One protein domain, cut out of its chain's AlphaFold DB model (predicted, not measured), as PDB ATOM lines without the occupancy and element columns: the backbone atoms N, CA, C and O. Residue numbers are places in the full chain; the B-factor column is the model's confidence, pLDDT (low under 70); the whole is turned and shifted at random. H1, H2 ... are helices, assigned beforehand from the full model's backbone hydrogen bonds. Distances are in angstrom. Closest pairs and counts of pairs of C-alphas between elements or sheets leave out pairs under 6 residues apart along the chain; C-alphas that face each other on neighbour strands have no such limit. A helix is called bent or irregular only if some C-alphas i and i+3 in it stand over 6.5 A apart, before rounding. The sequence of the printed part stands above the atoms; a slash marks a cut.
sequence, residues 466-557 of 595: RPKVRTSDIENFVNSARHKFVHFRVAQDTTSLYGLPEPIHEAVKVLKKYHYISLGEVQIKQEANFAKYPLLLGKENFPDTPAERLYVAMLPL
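Overview. This is residues 466 to 557 of the 595 residues of the protein "N1221 domain-containing protein" of Mesocestoides corti (UniProt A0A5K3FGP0). Two helices side by side, H1 and H2, make a hairpin at one end of an open shape; H3 follows alone, and H4 sticks out beyond it. The printed part has 92 residues, four named helices, H1 to H4 in order, and no named strand: all helix. It is only just extended, close to loose, with a radius of gyration of the C-alphas of 18.8 A and spans of 51 by 35 by 22 A.

Arrangement. H1, residues 471 to 485, and H2, residues 502 to 513, form a helical hairpin and touch at a shallow tilt of 6 degrees, opposite ways. Their closest C-alphas, of Ile 474 and Leu 511, are 6.6 A apart. H3, residues 519 to 532, and H4, residues 546 to 557, are apart from each other and from H1 and H2. Every O i to N i+4 pair is within hydrogen-bond range in H1, H2 and H3, and 6 of 8 in H4, which is irregular: C-alphas 553 and 556 are 7.2 A apart.

Along the chain. H1 begins at C-alpha 471 (7.478, -2.766, -40.070) and measures 21.3 A from first to last C-alpha, H3 20.0 A. H4 ends at C-alpha 557 (29.067, -13.274, -57.549).

Size, cuts and confidence. The printed part has no cut. Links H1 to H2 and H3 to H4 are long. Residues 491 to 492 and 539 have pLDDT under 70.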
ATOM      1  N   ARG A 466       1.695 -18.989 -40.476       79.81
ATOM      2  CA  ARG A 466       1.222 -17.724 -39.911       79.81
ATOM      3  C   ARG A 466       1.517 -16.557 -40.858       79.81
ATOM      4  O   ARG A 466       2.617 -16.471 -41.418       79.81
ATOM      5  N   PRO A 467       0.578 -15.603 -41.006       84.38
ATOM      6  CA  PRO A 467       0.843 -14.344 -41.692       84.38
ATOM      7  C   PRO A 467       2.007 -13.589 -41.042       84.38
ATOM      8  O   PRO A 467       2.161 -13.601 -39.819       84.38
ATOM      9  N   LYS A 468       2.816 -12.911 -41.860       89.00
ATOM     10  CA  LYS A 468       3.953 -12.093 -41.419       89.00
ATOM     11  C   LYS A 468       3.750 -10.662 -41.898       89.00
ATOM     12  O   LYS A 468       3.547 -10.452 -43.090       89.00
ATOM     13  N   VAL A 469       3.823  -9.703 -40.980       90.50
ATOM     14  CA  VAL A 469       3.649  -8.270 -41.259       90.50
ATOM     15  C   VAL A 469       4.974  -7.544 -41.034       90.50
ATOM     16  O   VAL A 469       5.549  -7.638 -39.945       90.50
ATOM     17  N   ARG A 470       5.464  -6.812 -42.044       89.19
ATOM     18  CA  ARG A 470       6.710  -6.032 -41.935       89.19
ATOM     19  C   ARG A 470       6.470  -4.706 -41.218       89.19
ATOM     20  O   ARG A 470       5.354  -4.190 -41.195       89.19
ATOM     21  N   THR A 471       7.538  -4.105 -40.692       88.12
ATOM     22  CA  THR A 471       7.478  -2.766 -40.070       88.12
ATOM     23  C   THR A 471       6.907  -1.718 -41.034       88.12
ATOM     24  O   THR A 471       6.022  -0.953 -40.660       88.12
ATOM     25  N   SER A 472       7.337  -1.754 -42.302       87.81
ATOM     26  CA  SER A 472       6.863  -0.855 -43.362       87.81
ATOM     27  C   SER A 472       5.359  -0.955 -43.605       87.81
ATOM     28  O   SER A 472       4.716   0.041 -43.921       87.81
ATOM     29  N   ASP A 473       4.781  -2.147 -43.458       89.00
ATOM     30  CA  ASP A 473       3.358  -2.372 -43.717       89.00
ATOM     31  C   ASP A 473       2.508  -1.738 -42.611       89.00
ATOM     32  O   ASP A 473       1.483  -1.117 -42.891       89.00
ATOM     33  N   ILE A 474       2.980  -1.821 -41.361       89.12
ATOM     34  CA  ILE A 474       2.366  -1.152 -40.207       89.12
ATOM     35  C   ILE A 474       2.451   0.367 -40.380       89.12
ATOM     36  O   ILE A 474       1.445   1.057 -40.225       89.12
ATOM     37  N   GLU A 475       3.626   0.889 -40.741       88.12
ATOM     38  CA  GLU A 475       3.828   2.322 -40.983       88.12
ATOM     39  C   GLU A 475       2.931   2.840 -42.110       88.12
ATOM     40  O   GLU A 475       2.238   3.843 -41.940       88.12
ATOM     41  N   ASN A 476       2.885   2.139 -43.244       89.00
ATOM     42  CA  ASN A 476       2.056   2.513 -44.387       89.00
ATOM     43  C   ASN A 476       0.563   2.471 -44.049       89.00
ATOM     44  O   ASN A 476      -0.176   3.381 -44.438       89.00
ATOM     45  N   PHE A 477       0.116   1.458 -43.301       89.31
ATOM     46  CA  PHE A 477      -1.271   1.345 -42.855       89.31
ATOM     47  C   PHE A 477      -1.661   2.504 -41.930       89.31
ATOM     48  O   PHE A 477      -2.650   3.194 -42.182       89.31
ATOM     49  N   VAL A 478      -0.849   2.769 -40.901       87.44
ATOM     50  CA  VAL A 478      -1.095   3.853 -39.939       87.44
ATOM     51  C   VAL A 478      -1.030   5.218 -40.626       87.44
ATOM     52  O   VAL A 478      -1.907   6.050 -40.407       87.44
ATOM     53  N   ASN A 479      -0.060   5.452 -41.513       86.81
ATOM     54  CA  ASN A 479       0.048   6.704 -42.264       86.81
ATOM     55  C   ASN A 479      -1.136   6.922 -43.209       86.81
ATOM     56  O   ASN A 479      -1.634   8.043 -43.313       86.81
ATOM     57  N   SER A 480      -1.624   5.865 -43.859       87.44
ATOM     58  CA  SER A 480      -2.817   5.938 -44.711       87.44
ATOM     59  C   SER A 480      -4.070   6.242 -43.890       87.44
ATOM     60  O   SER A 480      -4.883   7.075 -44.289       87.44
ATOM     61  N   ALA A 481      -4.207   5.625 -42.713       86.62
ATOM     62  CA  ALA A 481      -5.302   5.900 -41.792       86.62
ATOM     63  C   ALA A 481      -5.254   7.344 -41.266       86.62
ATOM     64  O   ALA A 481      -6.242   8.069 -41.369       86.62
ATOM     65  N   ARG A 482      -4.099   7.816 -40.785       86.94
ATOM     66  CA  ARG A 482      -3.933   9.204 -40.325       86.94
ATOM     67  C   ARG A 482      -4.193  10.206 -41.438       86.94
ATOM     68  O   ARG A 482      -4.873  11.193 -41.204       86.94
ATOM     69  N   HIS A 483      -3.740   9.936 -42.659       85.06
ATOM     70  CA  HIS A 483      -4.034  10.801 -43.797       85.06
ATOM     71  C   HIS A 483      -5.535  10.859 -44.110       85.06
ATOM     72  O   HIS A 483      -6.047  11.925 -44.426       85.06
ATOM     73  N   LYS A 484      -6.247   9.729 -44.006       86.25
ATOM     74  CA  LYS A 484      -7.686   9.654 -44.286       86.25
ATOM     75  C   LYS A 484      -8.551  10.321 -43.210       86.25
ATOM     76  O   LYS A 484      -9.565  10.913 -43.553       86.25
ATOM     77  N   PHE A 485      -8.188  10.185 -41.934       84.38
ATOM     78  CA  PHE A 485      -9.032  10.623 -40.811       84.38
ATOM     79  C   PHE A 485      -8.550  11.917 -40.141       84.38
ATOM     80  O   PHE A 485      -9.366  12.721 -39.710       84.38
ATOM     81  N   VAL A 486      -7.236  12.137 -40.072       81.00
ATOM     82  CA  VAL A 486      -6.601  13.247 -39.333       81.00
ATOM     83  C   VAL A 486      -5.916  14.248 -40.280       81.00
ATOM     84  O   VAL A 486      -5.599  15.360 -39.876       81.00
ATOM     85  N   HIS A 487      -5.711  13.887 -41.553       81.19
ATOM     86  CA  HIS A 487      -5.026  14.686 -42.582       81.19
ATOM     87  C   HIS A 487      -3.578  15.086 -42.226       81.19
ATOM     88  O   HIS A 487      -3.016  15.998 -42.826       81.19
ATOM     89  N   PHE A 488      -2.941  14.374 -41.288       75.38
ATOM     90  CA  PHE A 488      -1.563  14.621 -40.852       75.38
ATOM     91  C   PHE A 488      -0.695  13.363 -40.984       75.38
ATOM     92  O   PHE A 488      -1.187  12.240 -40.862       75.38
ATOM     93  N   ARG A 489       0.611  13.536 -41.228       70.94
ATOM     94  CA  ARG A 489       1.594  12.443 -41.290       70.94
ATOM     95  C   ARG A 489       2.666  12.652 -40.226       70.94
ATOM     96  O   ARG A 489       3.290  13.703 -40.185       70.94
ATOM     97  N   VAL A 490       2.905  11.624 -39.418       70.81
ATOM     98  CA  VAL A 490       4.015  11.579 -38.458       70.81
ATOM     99  C   VAL A 490       5.012  10.549 -38.974       70.81
ATOM    100  O   VAL A 490       4.659   9.382 -39.142       70.81
ATOM    101  N   ALA A 491       6.239  10.973 -39.264       67.31
ATOM    102  CA  ALA A 491       7.295  10.054 -39.674       67.31
ATOM    103  C   ALA A 491       7.728   9.174 -38.487       67.31
ATOM    104  O   ALA A 491       7.829   9.666 -37.368       67.31
ATOM    105  N   GLN A 492       8.000   7.889 -38.747       67.62
ATOM    106  CA  GLN A 492       8.569   6.921 -37.790       67.62
ATOM    107  C   GLN A 492       7.716   6.597 -36.547       67.62
ATOM    108  O   GLN A 492       8.199   5.949 -35.623       67.62
ATOM    109  N   ASP A 493       6.440   6.985 -36.522       75.31
ATOM    110  CA  ASP A 493       5.552   6.678 -35.400       75.31
ATOM    111  C   ASP A 493       4.495   5.629 -35.773       75.31
ATOM    112  O   ASP A 493       3.568   5.896 -36.539       75.31
ATOM    113  N   THR A 494       4.616   4.445 -35.170       70.50
ATOM    114  CA  THR A 494       3.694   3.298 -35.293       70.50
ATOM    115  C   THR A 494       2.804   3.112 -34.056       70.50
ATOM    116  O   THR A 494       2.062   2.126 -33.932       70.50
ATOM    117  N   THR A 495       2.892   4.028 -33.092       75.44
ATOM    118  CA  THR A 495       2.300   3.883 -31.757       75.44
ATOM    119  C   THR A 495       1.161   4.853 -31.490       75.44
ATOM    120  O   THR A 495       0.188   4.439 -30.865       75.44
ATOM    121  N   SER A 496       1.209   6.088 -32.006       79.75
ATOM    122  CA  SER A 496       0.126   7.051 -31.775       79.75
ATOM    123  C   SER A 496      -1.123   6.718 -32.596       79.75
ATOM    124  O   SER A 496      -1.155   6.871 -33.819       79.75
ATOM    125  N   LEU A 497      -2.182   6.274 -31.927       80.38
ATOM    126  CA  LEU A 497      -3.476   5.966 -32.550       80.38
ATOM    127  C   LEU A 497      -4.541   7.034 -32.269       80.38
ATOM    128  O   LEU A 497      -5.732   6.815 -32.499       80.38
ATOM    129  N   TYR A 498      -4.112   8.189 -31.761       76.75
ATOM    130  CA  TYR A 498      -5.003   9.270 -31.371       76.75
ATOM    131  C   TYR A 498      -5.768   9.827 -32.583       76.75
ATOM    132  O   TYR A 498      -5.179  10.083 -33.633       76.75
ATOM    133  N   GLY A 499      -7.087   9.990 -32.445       78.75
ATOM    134  CA  GLY A 499      -7.965  10.479 -33.516       78.75
ATOM    135  C   GLY A 499      -8.337   9.447 -34.590       78.75
ATOM    136  O   GLY A 499      -9.007   9.802 -35.557       78.75
ATOM    137  N   LEU A 500      -7.927   8.179 -34.444       86.00
ATOM    138  CA  LEU A 500      -8.324   7.094 -35.349       86.00
ATOM    139  C   LEU A 500      -9.530   6.308 -34.796       86.00
ATOM    140  O   LEU A 500      -9.593   6.098 -33.585       86.00
ATOM    141  N   PRO A 501     -10.457   5.838 -35.654       88.56
ATOM    142  CA  PRO A 501     -11.557   4.960 -35.250       88.56
ATOM    143  C   PRO A 501     -11.108   3.632 -34.620       88.56
ATOM    144  O   PRO A 501     -10.095   3.055 -35.020       88.56
ATOM    145  N   GLU A 502     -11.932   3.093 -33.722       86.38
ATOM    146  CA  GLU A 502     -11.700   1.827 -33.007       86.38
ATOM    147  C   GLU A 502     -11.432   0.609 -33.922       86.38
ATOM    148  O   GLU A 502     -10.487  -0.134 -33.640       86.38
ATOM    149  N   PRO A 503     -12.100   0.431 -35.085       91.00
ATOM    150  CA  PRO A 503     -11.751  -0.651 -36.014       91.00
ATOM    151  C   PRO A 503     -10.302  -0.584 -36.522       91.00
ATOM    152  O   PRO A 503      -9.685  -1.602 -36.829       91.00
ATOM    153  N   ILE A 504      -9.727   0.621 -36.606       88.19
ATOM    154  CA  ILE A 504      -8.324   0.807 -36.995       88.19
ATOM    155  C   ILE A 504      -7.407   0.436 -35.834       88.19
ATOM    156  O   ILE A 504      -6.338  -0.121 -36.067       88.19
ATOM    157  N   HIS A 505      -7.813   0.695 -34.589       88.81
ATOM    158  CA  HIS A 505      -7.063   0.245 -33.415       88.81
ATOM    159  C   HIS A 505      -7.004  -1.277 -33.355       88.81
ATOM    160  O   HIS A 505      -5.925  -1.833 -33.145       88.81
ATOM    161  N   GLU A 506      -8.126  -1.949 -33.612       89.75
ATOM    162  CA  GLU A 506      -8.178  -3.407 -33.700       89.75
ATOM    163  C   GLU A 506      -7.298  -3.927 -34.844       89.75
ATOM    164  O   GLU A 506      -6.459  -4.805 -34.628       89.75
ATOM    165  N   ALA A 507      -7.388  -3.322 -36.032       89.44
ATOM    166  CA  ALA A 507      -6.533  -3.680 -37.160       89.44
ATOM    167  C   ALA A 507      -5.038  -3.513 -36.829       89.44
ATOM    168  O   ALA A 507      -4.252  -4.431 -37.056       89.44
ATOM    169  N   VAL A 508      -4.627  -2.392 -36.221       89.44
ATOM    170  CA  VAL A 508      -3.233  -2.180 -35.790       89.44
ATOM    171  C   VAL A 508      -2.821  -3.196 -34.724       89.44
ATOM    172  O   VAL A 508      -1.694  -3.689 -34.763       89.44
ATOM    173  N   LYS A 509      -3.710  -3.555 -33.792       90.31
ATOM    174  CA  LYS A 509      -3.450  -4.592 -32.784       90.31
ATOM    175  C   LYS A 509      -3.189  -5.949 -33.442       90.31
ATOM    176  O   LYS A 509      -2.237  -6.631 -33.062       90.31
ATOM    177  N   VAL A 510      -3.974  -6.317 -34.455       89.81
ATOM    178  CA  VAL A 510      -3.764  -7.542 -35.245       89.81
ATOM    179  C   VAL A 510      -2.443  -7.477 -36.018       89.81
ATOM    180  O   VAL A 510      -1.664  -8.429 -35.966       89.81
ATOM    181  N   LEU A 511      -2.135  -6.354 -36.670       89.62
ATOM    182  CA  LEU A 511      -0.874  -6.174 -37.395       89.62
ATOM    183  C   LEU A 511       0.349  -6.275 -36.468       89.62
ATOM    184  O   LEU A 511       1.336  -6.912 -36.825       89.62
ATOM    185  N   LYS A 512       0.266  -5.712 -35.255       89.25
ATOM    186  CA  LYS A 512       1.310  -5.830 -34.225       89.25
ATOM    187  C   LYS A 512       1.454  -7.261 -33.702       89.25
ATOM    188  O   LYS A 512       2.574  -7.697 -33.462       89.25
ATOM    189  N   LYS A 513       0.355  -8.015 -33.574       88.31
ATOM    190  CA  LYS A 513       0.384  -9.435 -33.173       88.31
ATOM    191  C   LYS A 513       1.160 -10.306 -34.170       88.31
ATOM    192  O   LYS A 513       1.855 -11.224 -33.748       88.31
ATOM    193  N   TYR A 514       1.052 -10.018 -35.467       88.50
ATOM    194  CA  TYR A 514       1.758 -10.729 -36.544       88.50
ATOM    195  C   TYR A 514       3.012  -9.994 -37.038       88.50
ATOM    196  O   TYR A 514       3.504 -10.252 -38.140       88.50
ATOM    197  N   HIS A 515       3.535  -9.072 -36.229       89.69
ATOM    198  CA  HIS A 515       4.732  -8.329 -36.568       89.69
ATOM    199  C   HIS A 515       5.944  -9.262 -36.628       89.69
ATOM    200  O   HIS A 515       6.270  -9.959 -35.667       89.69
ATOM    201  N   TYR A 516       6.616  -9.267 -37.774       90.56
ATOM    202  CA  TYR A 516       7.784 -10.094 -38.018       90.56
ATOM    203  C   TYR A 516       8.967  -9.220 -38.419       90.56
ATOM    204  O   TYR A 516       8.926  -8.542 -39.443       90.56
ATOM    205  N   ILE A 517      10.039  -9.308 -37.632       90.00
ATOM    206  CA  ILE A 517      11.349  -8.742 -37.956       90.00
ATOM    207  C   ILE A 517      12.252  -9.889 -38.403       90.00
ATOM    208  O   ILE A 517      12.408 -10.900 -37.698       90.00
ATOM    209  N   SER A 518      12.827  -9.747 -39.594       90.38
ATOM    210  CA  SER A 518      13.792 -10.712 -40.118       90.38
ATOM    211  C   SER A 518      15.186 -10.473 -39.525       90.38
ATOM    212  O   SER A 518      15.524  -9.351 -39.165       90.38
ATOM    213  N   LEU A 519      16.015 -11.521 -39.449       88.62
ATOM    214  CA  LEU A 519      17.418 -11.364 -39.035       88.62
ATOM    215  C   LEU A 519      18.182 -10.422 -39.984       88.62
ATOM    216  O   LEU A 519      18.974  -9.614 -39.521       88.62
ATOM    217  N   GLY A 520      17.866 -10.444 -41.284       88.94
ATOM    218  CA  GLY A 520      18.451  -9.515 -42.254       88.94
ATOM    219  C   GLY A 520      18.087  -8.051 -41.990       88.94
ATOM    220  O   GLY A 520      18.928  -7.178 -42.139       88.94
ATOM    221  N   GLU A 521      16.869  -7.752 -41.528       89.25
ATOM    222  CA  GLU A 521      16.506  -6.379 -41.139       89.25
ATOM    223  C   GLU A 521      17.280  -5.894 -39.909       89.25
ATOM    224  O   GLU A 521      17.584  -4.706 -39.810       89.25
ATOM    225  N   VAL A 522      17.596  -6.790 -38.969       89.62
ATOM    226  CA  VAL A 522      18.479  -6.461 -37.841       89.62
ATOM    227  C   VAL A 522      19.879  -6.149 -38.359       89.62
ATOM    228  O   VAL A 522      20.421  -5.105 -38.005       89.62
ATOM    229  N   GLN A 523      20.422  -7.007 -39.222       87.88
ATOM    230  CA  GLN A 523      21.750  -6.825 -39.800       87.88
ATOM    231  C   GLN A 523      21.852  -5.505 -40.579       87.88
ATOM    232  O   GLN A 523      22.730  -4.700 -40.298       87.88
ATOM    233  N   ILE A 524      20.887  -5.197 -41.452       89.31
ATOM    234  CA  ILE A 524      20.845  -3.924 -42.198       89.31
ATOM    235  C   ILE A 524      20.828  -2.717 -41.246       89.31
ATOM    236  O   ILE A 524      21.470  -1.699 -41.504       89.31
ATOM    237  N   LYS A 525      20.098  -2.801 -40.123       88.38
ATOM    238  CA  LYS A 525      20.087  -1.735 -39.107       88.38
ATOM    239  C   LYS A 525      21.438  -1.601 -38.403       88.38
ATOM    240  O   LYS A 525      21.847  -0.480 -38.112       88.38
ATOM    241  N   GLN A 526      22.110  -2.714 -38.117       86.44
ATOM    242  CA  GLN A 526      23.455  -2.713 -37.543       86.44
ATOM    243  C   GLN A 526      24.453  -2.084 -38.522       86.44
ATOM    244  O   GLN A 526      25.108  -1.114 -38.151       86.44
ATOM    245  N   GLU A 527      24.472  -2.524 -39.779       87.56
ATOM    246  CA  GLU A 527      25.312  -1.963 -40.847       87.56
ATOM    247  C   GLU A 527      25.079  -0.454 -41.025       87.56
ATOM    248  O   GLU A 527      26.031   0.323 -41.101       87.56
ATOM    249  N   ALA A 528      23.821   0.000 -41.003       89.06
ATOM    250  CA  ALA A 528      23.493   1.425 -41.065       89.06
ATOM    251  C   ALA A 528      24.034   2.215 -39.857       89.06
ATOM    252  O   ALA A 528      24.475   3.357 -40.010       89.06
ATOM    253  N   ASN A 529      24.030   1.624 -38.658       87.19
ATOM    254  CA  ASN A 529      24.609   2.242 -37.463       87.19
ATOM    255  C   ASN A 529      26.138   2.314 -37.545       87.19
ATOM    256  O   ASN A 529      26.705   3.353 -37.201       87.19
ATOM    257  N   PHE A 530      26.797   1.261 -38.035       84.81
ATOM    258  CA  PHE A 530      28.241   1.254 -38.284       84.81
ATOM    259  C   PHE A 530      28.637   2.294 -39.336       84.81
ATOM    260  O   PHE A 530      29.565   3.066 -39.112       84.81
ATOM    261  N   ALA A 531      27.887   2.389 -40.437       86.50
ATOM    262  CA  ALA A 531      28.107   3.399 -41.469       86.50
ATOM    263  C   ALA A 531      27.934   4.830 -40.931       86.50
ATOM    264  O   ALA A 531      28.643   5.746 -41.346       86.50
ATOM    265  N   LYS A 532      27.007   5.029 -39.985       87.81
ATOM    266  CA  LYS A 532      26.757   6.331 -39.354       87.81
ATOM    267  C   LYS A 532      27.816   6.707 -38.314       87.81
ATOM    268  O   LYS A 532      28.134   7.887 -38.182       87.81
ATOM    269  N   TYR A 533      28.355   5.733 -37.581       85.88
ATOM    270  CA  TYR A 533      29.295   5.960 -36.478       85.88
ATOM    271  C   TYR A 533      30.544   5.055 -36.552       85.88
ATOM    272  O   TYR A 533      30.824   4.307 -35.608       85.88
ATOM    273  N   PRO A 534      31.351   5.148 -37.626       79.75
ATOM    274  CA  PRO A 534      32.452   4.212 -37.876       79.75
ATOM    275  C   PRO A 534      33.575   4.285 -36.830       79.75
ATOM    276  O   PRO A 534      34.231   3.288 -36.551       79.75
ATOM    277  N   LEU A 535      33.789   5.453 -36.214       79.81
ATOM    278  CA  LEU A 535      34.845   5.654 -35.214       79.81
ATOM    279  C   LEU A 535      34.452   5.190 -33.800       79.81
ATOM    280  O   LEU A 535      35.332   4.997 -32.968       79.81
ATOM    281  N   LEU A 536      33.151   5.035 -33.515       77.75
ATOM    282  CA  LEU A 536      32.648   4.711 -32.172       77.75
ATOM    283  C   LEU A 536      32.440   3.210 -31.960       77.75
ATOM    284  O   LEU A 536      32.654   2.726 -30.853       77.75
ATOM    285  N   LEU A 537      32.008   2.479 -32.994       70.88
ATOM    286  CA  LEU A 537      31.675   1.058 -32.855       70.88
ATOM    287  C   LEU A 537      32.868   0.106 -33.073       70.88
ATOM    288  O   LEU A 537      32.747  -1.081 -32.782       70.88
ATOM    289  N   GLY A 538      34.029   0.602 -33.516       72.12
ATOM    290  CA  GLY A 538      35.225  -0.226 -33.717       72.12
ATOM    291  C   GLY A 538      35.073  -1.262 -34.841       72.12
ATOM    292  O   GLY A 538      34.247  -1.104 -35.737       72.12
ATOM    293  N   LYS A 539      35.913  -2.310 -34.824       68.00
ATOM    294  CA  LYS A 539      35.814  -3.433 -35.772       68.00
ATOM    295  C   LYS A 539      34.716  -4.395 -35.328       68.00
ATOM    296  O   LYS A 539      34.688  -4.810 -34.172       68.00
ATOM    297  N   GLU A 540      33.855  -4.771 -36.263       72.69
ATOM    298  CA  GLU A 540      32.842  -5.796 -36.047       72.69
ATOM    299  C   GLU A 540      33.508  -7.176 -35.916       72.69
ATOM    300  O   GLU A 540      34.339  -7.566 -36.740       72.69
ATOM    301  N   ASN A 541      33.186  -7.896 -34.839       72.56
ATOM    302  CA  ASN A 541      33.714  -9.233 -34.582       72.56
ATOM    303  C   ASN A 541      32.783 -10.265 -35.218       72.56
ATOM    304  O   ASN A 541      31.800 -10.682 -34.604       72.56
ATOM    305  N   PHE A 542      33.100 -10.680 -36.440       75.25
ATOM    306  CA  PHE A 542      32.391 -11.774 -37.090       75.25
ATOM    307  C   PHE A 542      32.926 -13.121 -36.590       75.25
ATOM    308  O   PHE A 542      34.144 -13.323 -36.571       75.25
ATOM    309  N   PRO A 543      32.055 -14.053 -36.165       80.88
ATOM    310  CA  PRO A 543      32.497 -15.389 -35.805       80.88
ATOM    311  C   PRO A 543      32.959 -16.129 -37.067       80.88
ATOM    312  O   PRO A 543      32.231 -16.184 -38.059       80.88
ATOM    313  N   ASP A 544      34.147 -16.736 -37.015       82.56
ATOM    314  CA  ASP A 544      34.692 -17.534 -38.120       82.56
ATOM    315  C   ASP A 544      33.972 -18.889 -38.226       82.56
ATOM    316  O   ASP A 544      34.445 -19.943 -37.793       82.56
ATOM    317  N   THR A 545      32.756 -18.842 -38.762       86.88
ATOM    318  CA  THR A 545      31.925 -20.021 -39.000       86.88
ATOM    319  C   THR A 545      32.041 -20.479 -40.456       86.88
ATOM    320  O   THR A 545      32.220 -19.647 -41.346       86.88
ATOM    321  N   PRO A 546      31.865 -21.783 -40.749       85.31
ATOM    322  CA  PRO A 546      31.845 -22.279 -42.129       85.31
ATOM    323  C   PRO A 546      30.824 -21.557 -43.024       85.31
ATOM    324  O   PRO A 546      31.097 -21.301 -44.194       85.31
ATOM    325  N   ALA A 547      29.668 -21.189 -42.461       87.56
ATOM    326  CA  ALA A 547      28.635 -20.437 -43.167       87.56
ATOM    327  C   ALA A 547      29.099 -19.020 -43.532       87.56
ATOM    328  O   ALA A 547      28.862 -18.583 -44.656       87.56
ATOM    329  N   GLU A 548      29.792 -18.333 -42.619       87.94
ATOM    330  CA  GLU A 548      30.323 -16.988 -42.862       87.94
ATOM    331  C   GLU A 548      31.435 -17.013 -43.913       87.94
ATOM    332  O   GLU A 548      31.400 -16.244 -44.871       87.94
ATOM    333  N   ARG A 549      32.372 -17.967 -43.812       87.38
ATOM    334  CA  ARG A 549      33.427 -18.150 -44.823       87.38
ATOM    335  C   ARG A 549      32.848 -18.376 -46.217       87.38
ATOM    336  O   ARG A 549      33.311 -17.771 -47.184       87.38
ATOM    337  N   LEU A 550      31.820 -19.219 -46.322       89.75
ATOM    338  CA  LEU A 550      31.135 -19.457 -47.588       89.75
ATOM    339  C   LEU A 550      30.407 -18.200 -48.080       89.75
ATOM    340  O   LEU A 550      30.501 -17.876 -49.262       89.75
ATOM    341  N   TYR A 551      29.702 -17.486 -47.199       89.81
ATOM    342  CA  TYR A 551      28.986 -16.262 -47.554       89.81
ATOM    343  C   TYR A 551      29.932 -15.195 -48.115       89.81
ATOM    344  O   TYR A 551      29.683 -14.679 -49.205       89.81
ATOM    345  N   VAL A 552      31.054 -14.941 -47.435       88.69
ATOM    346  CA  VAL A 552      32.099 -14.008 -47.883       88.69
ATOM    347  C   VAL A 552      32.641 -14.407 -49.256       88.69
ATOM    348  O   VAL A 552      32.758 -13.560 -50.140       88.69
ATOM    349  N   ALA A 553      32.917 -15.695 -49.470       88.31
ATOM    350  CA  ALA A 553      33.417 -16.184 -50.751       88.31
ATOM    351  C   ALA A 553      32.370 -16.092 -51.881       88.31
ATOM    352  O   ALA A 553      32.720 -15.845 -53.034       88.31
ATOM    353  N   MET A 554      31.080 -16.261 -51.569       90.50
ATOM    354  CA  MET A 554      29.989 -16.144 -52.544       90.50
ATOM    355  C   MET A 554      29.636 -14.693 -52.880       90.50
ATOM    356  O   MET A 554      29.172 -14.432 -53.991       90.50
ATOM    357  N   LEU A 555      29.823 -13.758 -51.942       89.81
ATOM    358  CA  LEU A 555      29.308 -12.388 -52.008       89.81
ATOM    359  C   LEU A 555      29.585 -11.656 -53.340       89.81
ATOM    360  O   LEU A 555      28.637 -11.077 -53.877       89.81
ATOM    361  N   PRO A 556      30.796 -11.711 -53.941       89.12
ATOM    362  CA  PRO A 556      31.087 -10.981 -55.181       89.12
ATOM    363  C   PRO A 556      30.224 -11.407 -56.380       89.12
ATOM    364  O   PRO A 556      29.931 -10.593 -57.254       89.12
ATOM    365  N   LEU A 557      29.807 -12.678 -56.428       88.94
ATOM    366  CA  LEU A 557      29.067 -13.274 -57.549       88.94
ATOM    367  C   LEU A 557      27.696 -13.827 -57.133       88.94
ATOM    368  O   LEU A 557      27.021 -14.477 -57.932       88.94
TER     369      LEU A 557